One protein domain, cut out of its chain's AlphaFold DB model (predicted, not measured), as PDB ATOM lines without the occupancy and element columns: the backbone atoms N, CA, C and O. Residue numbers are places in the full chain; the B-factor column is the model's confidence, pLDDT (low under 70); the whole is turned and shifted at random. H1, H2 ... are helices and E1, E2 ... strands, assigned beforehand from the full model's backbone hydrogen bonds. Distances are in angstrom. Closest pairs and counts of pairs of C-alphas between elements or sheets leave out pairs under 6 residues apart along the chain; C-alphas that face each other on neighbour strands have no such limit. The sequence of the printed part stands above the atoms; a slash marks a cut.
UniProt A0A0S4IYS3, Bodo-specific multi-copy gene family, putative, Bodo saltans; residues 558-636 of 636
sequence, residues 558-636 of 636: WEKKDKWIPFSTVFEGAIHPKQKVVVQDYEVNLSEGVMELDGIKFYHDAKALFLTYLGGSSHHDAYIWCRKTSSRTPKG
ATOM      1  N   TRP A 558      33.774  16.015  -6.771       97.06
ATOM      2  CA  TRP A 558      33.137  15.177  -5.750       97.06
ATOM      3  C   TRP A 558      33.933  15.113  -4.451       97.06
ATOM      4  O   TRP A 558      33.332  15.037  -3.378       97.06
ATOM      5  N   GLU A 559      35.259  15.185  -4.539       96.00
ATOM      6  CA  GLU A 559      36.145  15.257  -3.380       96.00
ATOM      7  C   GLU A 559      35.994  16.594  -2.634       96.00
ATOM      8  O   GLU A 559      35.708  16.611  -1.437       96.00
ATOM      9  N   LYS A 560      36.129  17.724  -3.343       94.94
ATOM     10  CA  LYS A 560      36.166  19.069  -2.734       94.94
ATOM     11  C   LYS A 560      34.793  19.712  -2.549       94.94
ATOM     12  O   LYS A 560      34.659  20.645  -1.765       94.94
ATOM     13  N   LYS A 561      33.782  19.237  -3.283       94.31
ATOM     14  CA  LYS A 561      32.443  19.843  -3.406       94.31
ATOM     15  C   LYS A 561      32.460  21.286  -3.947       94.31
ATOM     16  O   LYS A 561      31.507  22.028  -3.725       94.31
ATOM     17  N   ASP A 562      33.508  21.673  -4.680       94.88
ATOM     18  CA  ASP A 562      33.631  22.981  -5.347       94.88
ATOM     19  C   ASP A 562      33.374  22.840  -6.853       94.88
ATOM     20  O   ASP A 562      33.828  21.883  -7.476       94.88
ATOM     21  N   LYS A 563      32.632  23.778  -7.448       95.44
ATOM     22  CA  LYS A 563      32.354  23.800  -8.892       95.44
ATOM     23  C   LYS A 563      33.552  24.279  -9.710       95.44
ATOM     24  O   LYS A 563      33.649  23.909 -10.878       95.44
ATOM     25  N   TRP A 564      34.427  25.097  -9.125       96.69
ATOM     26  CA  TRP A 564      35.634  25.595  -9.778       96.69
ATOM     27  C   TRP A 564      36.843  24.803  -9.296       96.69
ATOM     28  O   TRP A 564      37.242  24.875  -8.137       96.69
ATOM     29  N   ILE A 565      37.411  24.012 -10.198       97.38
ATOM     30  CA  ILE A 565      38.532  23.123  -9.907       97.38
ATOM     31  C   ILE A 565      39.801  23.698 -10.540       97.38
ATOM     32  O   ILE A 565      39.751  24.113 -11.700       97.38
ATOM     33  N   PRO A 566      40.951  23.707  -9.838       96.44
ATOM     34  CA  PRO A 566      42.210  24.141 -10.431       96.44
ATOM     35  C   PRO A 566      42.518  23.371 -11.719       96.44
ATOM     36  O   PRO A 566      42.486  22.137 -11.737       96.44
ATOM     37  N   PHE A 567      42.866  24.089 -12.787       95.31
ATOM     38  CA  PHE A 567      43.157  23.500 -14.099       95.31
ATOM     39  C   PHE A 567      44.338  22.515 -14.010       95.31
ATOM     40  O   PHE A 567      44.326  21.448 -14.623       95.31
ATOM     41  N   SER A 568      45.296  22.804 -13.124       94.06
ATOM     42  CA  SER A 568      46.420  21.926 -12.785       94.06
ATOM     43  C   SER A 568      46.021  20.589 -12.148       94.06
ATOM     44  O   SER A 568      46.738  19.606 -12.320       94.06
ATOM     45  N   THR A 569      44.893  20.531 -11.429       94.62
ATOM     46  CA  THR A 569      44.355  19.285 -10.855       94.62
ATOM     47  C   THR A 569      43.680  18.438 -11.934       94.62
ATOM     48  O   THR A 569      43.896  17.230 -11.987       94.62
ATOM     49  N   VAL A 570      42.900  19.063 -12.825       95.31
ATOM     50  CA  VAL A 570      42.199  18.355 -13.911       95.31
ATOM     51  C   VAL A 570      43.191  17.705 -14.884       95.31
ATOM     52  O   VAL A 570      43.006  16.556 -15.272       95.31
ATOM     53  N   PHE A 571      44.282  18.399 -15.217       93.31
ATOM     54  CA  PHE A 571      45.316  17.910 -16.137       93.31
ATOM     55  C   PHE A 571      46.587  17.412 -15.424       93.31
ATOM     56  O   PHE A 571      47.694  17.460 -15.977       93.31
ATOM     57  N   GLU A 572      46.465  16.935 -14.183       90.44
ATOM     58  CA  GLU A 572      47.605  16.408 -13.431       90.44
ATOM     59  C   GLU A 572      48.309  15.283 -14.215       90.44
ATOM     60  O   GLU A 572      47.709  14.271 -14.574       90.44
ATOM     61  N   GLY A 573      49.609  15.458 -14.469       86.25
ATOM     62  CA  GLY A 573      50.431  14.502 -15.221       86.25
ATOM     63  C   GLY A 573      50.335  14.620 -16.746       86.25
ATOM     64  O   GLY A 573      51.175  14.040 -17.425       86.25
ATOM     65  N   ALA A 574      49.387  15.401 -17.276       88.12
ATOM     66  CA  ALA A 574      49.239  15.661 -18.711       88.12
ATOM     67  C   ALA A 574      49.882  16.991 -19.160       88.12
ATOM     68  O   ALA A 574      50.178  17.168 -20.337       88.12
ATOM     69  N   ILE A 575      50.123  17.927 -18.232       88.50
ATOM     70  CA  ILE A 575      50.719  19.240 -18.542       88.50
ATOM     71  C   ILE A 575      52.242  19.139 -18.637       88.50
ATOM     72  O   ILE A 575      52.910  18.700 -17.692       88.50
ATOM     73  N   HIS A 576      52.807  19.651 -19.732       89.88
ATOM     74  CA  HIS A 576      54.252  19.781 -19.888       89.88
ATOM     75  C   HIS A 576      54.843  20.676 -18.775       89.88
ATOM     76  O   HIS A 576      54.281  21.736 -18.494       89.88
ATOM     77  N   PRO A 577      55.996  20.345 -18.157       90.88
ATOM     78  CA  PRO A 577      56.539  21.102 -17.021       90.88
ATOM     79  C   PRO A 577      56.620  22.623 -17.229       90.88
ATOM     80  O   PRO A 577      56.284  23.377 -16.321       90.88
ATOM     81  N   LYS A 578      56.973  23.074 -18.441       91.94
ATOM     82  CA  LYS A 578      57.046  24.505 -18.802       91.94
ATOM     83  C   LYS A 578      55.689  25.229 -18.793       91.94
ATOM     84  O   LYS A 578      55.651  26.433 -18.591       91.94
ATOM     85  N   GLN A 579      54.586  24.513 -19.004       90.44
ATOM     86  CA  GLN A 579      53.231  25.077 -19.023       90.44
ATOM     87  C   GLN A 579      52.590  25.115 -17.630       90.44
ATOM     88  O   GLN A 579      51.571  25.777 -17.447       90.44
ATOM     89  N   LYS A 580      53.180  24.438 -16.630       89.69
ATOM     90  CA  LYS A 580      52.610  24.355 -15.277       89.69
ATOM     91  C   LYS A 580      52.414  25.723 -14.633       89.69
ATOM     92  O   LYS A 580      51.380  25.922 -14.010       89.69
ATOM     93  N   VAL A 581      53.367  26.640 -14.810       88.94
ATOM     94  CA  VAL A 581      53.301  27.998 -14.239       88.94
ATOM     95  C   VAL A 581      52.066  28.734 -14.755       88.94
ATOM     96  O   VAL A 581      51.296  29.256 -13.966       88.94
ATOM     97  N   VAL A 582      51.825  28.683 -16.069       89.06
ATOM     98  CA  VAL A 582      50.658  29.332 -16.685       89.06
ATOM     99  C   VAL A 582      49.363  28.679 -16.211       89.06
ATOM    100  O   VAL A 582      48.423  29.365 -15.844       89.06
ATOM    101  N   VAL A 583      49.311  27.347 -16.192       91.50
ATOM    102  CA  VAL A 583      48.103  26.574 -15.858       91.50
ATOM    103  C   VAL A 583      47.677  26.728 -14.391       91.50
ATOM    104  O   VAL A 583      46.487  26.652 -14.088       91.50
ATOM    105  N   GLN A 584      48.614  26.946 -13.469       91.88
ATOM    106  CA  GLN A 584      48.313  27.101 -12.040       91.88
ATOM    107  C   GLN A 584      47.440  28.323 -11.730       91.88
ATOM    108  O   GLN A 584      46.684  28.294 -10.758       91.88
ATOM    109  N   ASP A 585      47.483  29.340 -12.586       94.50
ATOM    110  CA  ASP A 585      46.697  30.561 -12.431       94.50
ATOM    111  C   ASP A 585      45.249  30.417 -12.902       94.50
ATOM    112  O   ASP A 585      44.509  31.398 -12.849       94.50
ATOM    113  N   TYR A 586      44.827  29.234 -13.362       96.06
ATOM    114  CA  TYR A 586      43.489  29.014 -13.901       96.06
ATOM    115  C   TYR A 586      42.705  27.940 -13.147       96.06
ATOM    116  O   TYR A 586      43.232  26.919 -12.699       96.06
ATOM    117  N   GLU A 587      41.394  28.145 -13.090       96.56
ATOM    118  CA  GLU A 587      40.405  27.166 -12.655       96.56
ATOM    119  C   GLU A 587      39.307  27.001 -13.712       96.56
ATOM    120  O   GLU A 587      39.058  27.868 -14.555       96.56
ATOM    121  N   VAL A 588      38.668  25.840 -13.681       96.94
ATOM    122  CA  VAL A 588      37.735  25.341 -14.689       96.94
ATOM    123  C   VAL A 588      36.468  24.856 -13.994       96.94
ATOM    124  O   VAL A 588      36.524  24.253 -12.922       96.94
ATOM    125  N   ASN A 589      35.323  25.108 -14.622       97.19
ATOM    126  CA  ASN A 589      34.036  24.562 -14.220       97.19
ATOM    127  C   ASN A 589      33.434  23.825 -15.419       97.19
ATOM    128  O   ASN A 589      33.147  24.464 -16.425       97.19
ATOM    129  N   LEU A 590      33.275  22.504 -15.306       97.06
ATOM    130  CA  LEU A 590      32.673  21.640 -16.330       97.06
ATOM    131  C   LEU A 590      31.339  21.048 -15.849       97.06
ATOM    132  O   LEU A 590      31.023  19.901 -16.155       97.06
ATOM    133  N   SER A 591      30.578  21.777 -15.026       95.44
ATOM    134  CA  SER A 591      29.368  21.243 -14.387       95.44
ATOM    135  C   SER A 591      28.282  20.792 -15.363       95.44
ATOM    136  O   SER A 591      27.440  19.989 -14.971       95.44
ATOM    137  N   GLU A 592      28.306  21.283 -16.604       96.00
ATOM    138  CA  GLU A 592      27.347  20.908 -17.648       96.00
ATOM    139  C   GLU A 592      27.820  19.718 -18.505       96.00
ATOM    140  O   GLU A 592      27.066  19.195 -19.323       96.00
ATOM    141  N   GLY A 593      29.043  19.228 -18.285       95.81
ATOM    142  CA  GLY A 593      29.565  18.017 -18.913       95.81
ATOM    143  C   GLY A 593      30.231  18.225 -20.267       95.81
ATOM    144  O   GLY A 593      30.849  19.261 -20.523       95.81
ATOM    145  N   VAL A 594      30.170  17.192 -21.109       95.19
ATOM    146  CA  VAL A 594      30.773  17.193 -22.449       95.19
ATOM    147  C   VAL A 594      29.704  17.511 -23.486       95.19
ATOM    148  O   VAL A 594      28.656  16.869 -23.515       95.19
ATOM    149  N   MET A 595      29.982  18.494 -24.340       93.44
ATOM    150  CA  MET A 595      29.155  18.838 -25.491       93.44
ATOM    151  C   MET A 595      29.831  18.341 -26.763       93.44
ATOM    152  O   MET A 595      30.903  18.820 -27.133       93.44
ATOM    153  N   GLU A 596      29.185  17.400 -27.435       89.81
ATOM    154  CA  GLU A 596      29.591  16.942 -28.758       89.81
ATOM    155  C   GLU A 596      28.823  17.722 -29.815       89.81
ATOM    156  O   GLU A 596      27.608  17.909 -29.722       89.81
ATOM    157  N   LEU A 597      29.544  18.210 -30.813       85.38
ATOM    158  CA  LEU A 597      28.986  18.998 -31.887       85.38
ATOM    159  C   LEU A 597      29.327  18.268 -33.210       85.38
ATOM    160  O   LEU A 597      30.491  18.213 -33.583       85.38
ATOM    161  N   ASP A 598      28.312  17.821 -33.974       73.12
ATOM    162  CA  ASP A 598      28.462  17.179 -35.310       73.12
ATOM    163  C   ASP A 598      28.412  18.169 -36.504       73.12
ATOM    164  O   ASP A 598      27.488  18.984 -36.575       73.12
ATOM    165  N   GLY A 599      29.412  18.178 -37.405       69.12
ATOM    166  CA  GLY A 599      29.490  19.068 -38.596       69.12
ATOM    167  C   GLY A 599      30.560  20.184 -38.557       69.12
ATOM    168  O   GLY A 599      31.420  20.181 -37.686       69.12
ATOM    169  N   ILE A 600      30.524  21.151 -39.491       61.66
ATOM    170  CA  ILE A 600      31.452  22.309 -39.502       61.66
ATOM    171  C   ILE A 600      31.108  23.233 -38.328       61.66
ATOM    172  O   ILE A 600      29.993  23.752 -38.276       61.66
ATOM    173  N   LYS A 601      32.051  23.440 -37.403       69.25
ATOM    174  CA  LYS A 601      31.881  24.311 -36.230       69.25
ATOM    175  C   LYS A 601      33.010  25.292 -36.070       69.25
ATOM    176  O   LYS A 601      34.148  25.046 -36.469       69.25
ATOM    177  N   PHE A 602      32.682  26.372 -35.388       74.00
ATOM    178  CA  PHE A 602      33.614  27.413 -35.027       74.00
ATOM    179  C   PHE A 602      33.748  27.503 -33.507       74.00
ATOM    180  O   PHE A 602      32.904  27.042 -32.743       74.00
ATOM    181  N   TYR A 603      34.814  28.162 -33.049       74.50
ATOM    182  CA  TYR A 603      35.080  28.355 -31.619       74.50
ATOM    183  C   TYR A 603      33.920  29.036 -30.864       74.50
ATOM    184  O   TYR A 603      33.780  28.846 -29.659       74.50
ATOM    185  N   HIS A 604      33.102  29.839 -31.554       81.44
ATOM    186  CA  HIS A 604      31.968  30.545 -30.959       81.44
ATOM    187  C   HIS A 604      30.800  29.619 -30.591       81.44
ATOM    188  O   HIS A 604      29.936  30.025 -29.818       81.44
ATOM    189  N   ASP A 605      30.804  28.375 -31.076       83.38
ATOM    190  CA  ASP A 605      29.823  27.357 -30.698       83.38
ATOM    191  C   ASP A 605      30.128  26.731 -29.324       83.38
ATOM    192  O   ASP A 605      29.267  26.079 -28.727       83.38
ATOM    193  N   ALA A 606      31.341  26.939 -28.789       85.38
ATOM    194  CA  ALA A 606      31.730  26.444 -27.474       85.38
ATOM    195  C   ALA A 606      30.980  27.195 -26.363       85.38
ATOM    196  O   ALA A 606      31.105  28.412 -26.201       85.38
ATOM    197  N   LYS A 607      30.224  26.455 -25.548       88.00
ATOM    198  CA  LYS A 607      29.439  27.023 -24.444       88.00
ATOM    199  C   LYS A 607      30.225  27.026 -23.139       88.00
ATOM    200  O   LYS A 607      30.955  26.086 -22.827       88.00
ATOM    201  N   ALA A 608      30.038  28.078 -22.342       90.25
ATOM    202  CA  ALA A 608      30.566  28.124 -20.982       90.25
ATOM    203  C   ALA A 608      30.040  26.935 -20.160       90.25
ATOM    204  O   ALA A 608      28.912  26.492 -20.362       90.25
ATOM    205  N   LEU A 609      30.850  26.460 -19.208       94.19
ATOM    206  CA  LEU A 609      30.556  25.327 -18.316       94.19
ATOM    207  C   LEU A 609      30.536  23.933 -18.969       94.19
ATOM    208  O   LEU A 609      30.415  22.939 -18.251       94.19
ATOM    209  N   PHE A 610      30.693  23.856 -20.292       94.19
ATOM    210  CA  PHE A 610      30.890  22.613 -21.030       94.19
ATOM    211  C   PHE A 610      32.358  22.435 -21.418       94.19
ATOM    212  O   PHE A 610      33.093  23.396 -21.657       94.19
ATOM    213  N   LEU A 611      32.762  21.177 -21.557       94.19
ATOM    214  CA  LEU A 611      33.917  20.787 -22.350       94.19
ATOM    215  C   LEU A 611      33.412  20.420 -23.755       94.19
ATOM    216  O   LEU A 611      32.651  19.469 -23.909       94.19
ATOM    217  N   THR A 612      33.780  21.201 -24.769       91.50
ATOM    218  CA  THR A 612      33.211  21.069 -26.122       91.50
ATOM    219  C   THR A 612      34.169  20.314 -27.043       91.50
ATOM    220  O   THR A 612      35.332  20.704 -27.136       91.50
ATOM    221  N   TYR A 613      33.695  19.276 -27.739       90.31
ATOM    222  CA  TYR A 613      34.435  18.528 -28.769       90.31
ATOM    223  C   TYR A 613      33.883  18.846 -30.170       90.31
ATOM    224  O   TYR A 613      32.669  18.785 -30.370       90.31
ATOM    225  N   LEU A 614      34.762  19.195 -31.125       84.12
ATOM    226  CA  LEU A 614      34.387  19.659 -32.477       84.12
ATOM    227  C   LEU A 614      34.695  18.673 -33.624       84.12
ATOM    228  O   LEU A 614      34.326  18.955 -34.761       84.12
ATOM    229  N   GLY A 615      35.335  17.525 -33.368       74.25
ATOM    230  CA  GLY A 615      35.384  16.425 -34.348       74.25
ATOM    231  C   GLY A 615      36.538  16.405 -35.369       74.25
ATOM    232  O   GLY A 615      36.310  16.053 -36.530       74.25
ATOM    233  N   GLY A 616      37.780  16.719 -34.977       62.44
ATOM    234  CA  GLY A 616      39.000  16.287 -35.693       62.44
ATOM    235  C   GLY A 616      39.205  16.821 -37.122       62.44
ATOM    236  O   GLY A 616      39.913  16.201 -37.916       62.44
ATOM    237  N   SER A 617      38.516  17.894 -37.519       58.72
ATOM    238  CA  SER A 617      38.655  18.533 -38.847       58.72
ATOM    239  C   SER A 617      38.831  20.057 -38.785       58.72
ATOM    240  O   SER A 617      38.993  20.710 -39.815       58.72
ATOM    241  N   SER A 618      38.835  20.624 -37.578       53.94
ATOM    242  CA  SER A 618      39.066  22.038 -37.281       53.94
ATOM    243  C   SER A 618      40.526  22.284 -36.873       53.94
ATOM    244  O   SER A 618      41.231  21.368 -36.473       53.94
ATOM    245  N   HIS A 619      41.005  23.534 -36.922       54.62
ATOM    246  CA  HIS A 619      42.354  23.898 -36.437       54.62
ATOM    247  C   HIS A 619      42.591  23.581 -34.939       54.62
ATOM    248  O   HIS A 619      43.735  23.578 -34.485       54.62
ATOM    249  N   HIS A 620      41.515  23.322 -34.183       63.31
ATOM    250  CA  HIS A 620      41.505  22.871 -32.792       63.31
ATOM    251  C   HIS A 620      40.360  21.867 -32.579       63.31
ATOM    252  O   HIS A 620      39.240  22.130 -33.021       63.31
ATOM    253  N   ASP A 621      40.609  20.764 -31.869       75.94
ATOM    254  CA  ASP A 621      39.647  19.649 -31.762       75.94
ATOM    255  C   ASP A 621      38.703  19.745 -30.551       75.94
ATOM    256  O   ASP A 621      37.635  19.131 -30.539       75.94
ATOM    257  N   ALA A 622      39.062  20.536 -29.533       87.19
ATOM    258  CA  ALA A 622      38.263  20.724 -28.324       87.19
ATOM    259  C   ALA A 622      38.494  22.094 -27.662       87.19
ATOM    260  O   ALA A 622      39.564  22.689 -27.788       87.19
ATOM    261  N   TYR A 623      37.499  22.569 -26.905       89.25
ATOM    262  CA  TYR A 623      37.519  23.853 -26.197       89.25
ATOM    263  C   TYR A 623      37.081  23.706 -24.738       89.25
ATOM    264  O   TYR A 623      36.101  23.024 -24.431       89.25
ATOM    265  N   ILE A 624      37.789  24.401 -23.841       91.88
ATOM    266  CA  ILE A 624      37.477  24.491 -22.410       91.88
ATOM    267  C   ILE A 624      37.446  25.956 -21.997       91.88
ATOM    268  O   ILE A 624      38.396  26.697 -22.245       91.88
ATOM    269  N   TRP A 625      36.386  26.352 -21.297       90.38
ATOM    270  CA  TRP A 625      36.335  27.637 -20.613       90.38
ATOM    271  C   TRP A 625      37.041  27.566 -19.255       90.38
ATOM    272  O   TRP A 625      36.699  26.754 -18.393       90.38
ATOM    273  N   CYS A 626      38.002  28.462 -19.041       93.38
ATOM    274  CA  CYS A 626      38.700  28.636 -17.770       93.38
ATOM    275  C   CYS A 626      38.707  30.110 -17.351       93.38
ATOM    276  O   CYS A 626      38.643  31.006 -18.193       93.38
ATOM    277  N   ARG A 627      38.831  30.373 -16.049       93.81
ATOM    278  CA  ARG A 627      39.017  31.726 -15.502       93.81
ATOM    279  C   ARG A 627      40.291  31.800 -14.672       93.81
ATOM    280  O   ARG A 627      40.758  30.771 -14.189       93.81
ATOM    281  N   LYS A 628      40.823  33.008 -14.475       94.00
ATOM    282  CA  LYS A 628      41.980  33.215 -13.598       94.00
ATOM    283  C   LYS A 628      41.588  33.052 -12.128       94.00
ATOM    284  O   LYS A 628      40.570  33.580 -11.698       94.00
ATOM    285  N   THR A 629      42.422  32.400 -11.329       89.25
ATOM    286  CA  THR A 629      42.192  32.195  -9.890       89.25
ATOM    287  C   THR A 629      42.149  33.525  -9.124       89.25
ATOM    288  O   THR A 629      41.388  33.671  -8.168       89.25
ATOM    289  N   SER A 630      42.909  34.533  -9.575       79.62
ATOM    290  CA  SER A 630      42.947  35.883  -8.989       79.62
ATOM    291  C   SER A 630      41.690  36.718  -9.239       79.62
ATOM    292  O   SER A 630      41.489  37.723  -8.563       79.62
ATOM    293  N   SER A 631      40.804  36.307 -10.154       64.94
ATOM    294  CA  SER A 631      39.536  37.004 -10.400       64.94
ATOM    295  C   SER A 631      38.436  36.624  -9.401       64.94
ATOM    296  O   SER A 631      37.261  36.886  -9.657       64.94
ATOM    297  N   ARG A 632      38.780  35.991  -8.268       62.88
ATOM    298  CA  ARG A 632      37.901  35.911  -7.097       62.88
ATOM    299  C   ARG A 632      37.789  37.316  -6.505       62.88
ATOM    300  O   ARG A 632      38.464  37.633  -5.533       62.88
ATOM    301  N   THR A 633      36.960  38.174  -7.098       51.00
ATOM    302  CA  THR A 633      36.502  39.375  -6.398       51.00
ATOM    303  C   THR A 633      35.943  38.918  -5.048       51.00
ATOM    304  O   THR A 633      35.122  37.992  -5.024       51.00
ATOM    305  N   PRO A 634      36.420  39.470  -3.917       43.47
ATOM    306  CA  PRO A 634      35.865  39.121  -2.623       43.47
ATOM    307  C   PRO A 634      34.376  39.455  -2.679       43.47
ATOM    308  O   PRO A 634      33.999  40.558  -3.074       43.47
ATOM    309  N   LYS A 635      33.533  38.466  -2.371       40.84
ATOM    310  CA  LYS A 635      32.106  38.701  -2.165       40.84
ATOM    311  C   LYS A 635      31.991  39.698  -1.008       40.84
ATOM    312  O   LYS A 635      32.251  39.308   0.128       40.84
ATOM    313  N   GLY A 636      31.718  40.959  -1.336       31.77
ATOM    314  CA  GLY A 636      31.180  41.949  -0.406       31.77
ATOM    315  C   GLY A 636      29.712  41.675  -0.151       31.77
ATOM    316  O   GLY A 636      29.046  41.199  -1.103       31.77
TER     317      GLY A 636
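Overview. This is residues 558 to 636 of the 636 residues of the protein "Bodo-specific multi-copy gene family, putative" of Bodo saltans (UniProt A0A0S4IYS3). With little regular structure, the domain is two small sheets joined where E4 runs on into E5: mixed E2, E3, E4 and antiparallel E1, E5, with H1 beside E1 and H2 farther out. The 79 printed residues, 29 in named elements of mixed class, run H1 H2 E1 E2 E3 E4 E5. The whole is only just loose, close to compact: radius of gyration of the C-alphas 14.2 A, spans 42 by 33 by 23 A.

Along the chain. E2 is 593 to 596, 9.9 A, from (29.565, 18.017, -18.913); E3 610 to 613, 9.4 A; E4 622 to 624; E5 626 to 628, ending at (41.980, 33.215, -13.598); E1 586 to 588; H1 567 to 570; H2 577 to 584, 11.3 A.

Arrangement. E2 and E3 are parallel: N 595 and O 611, 2.9 A. Hairpin E3 and E4: N 612 and O 623, 3.0 A. E1 and E5 are antiparallel: N 587 and O 627, 2.9 A. H1 and H2 touch, C-alphas 568 and 584 closest at 5.6 A. In H2, 2 of 4 O i to N i+4 pairs are within hydrogen-bond range; H1 is too short for any.

Size, cuts and confidence. The printed part has no cut. E2 to E3 is a long link. Residues 599 to 601, 616 to 620 and 631 to 636 have pLDDT under 70.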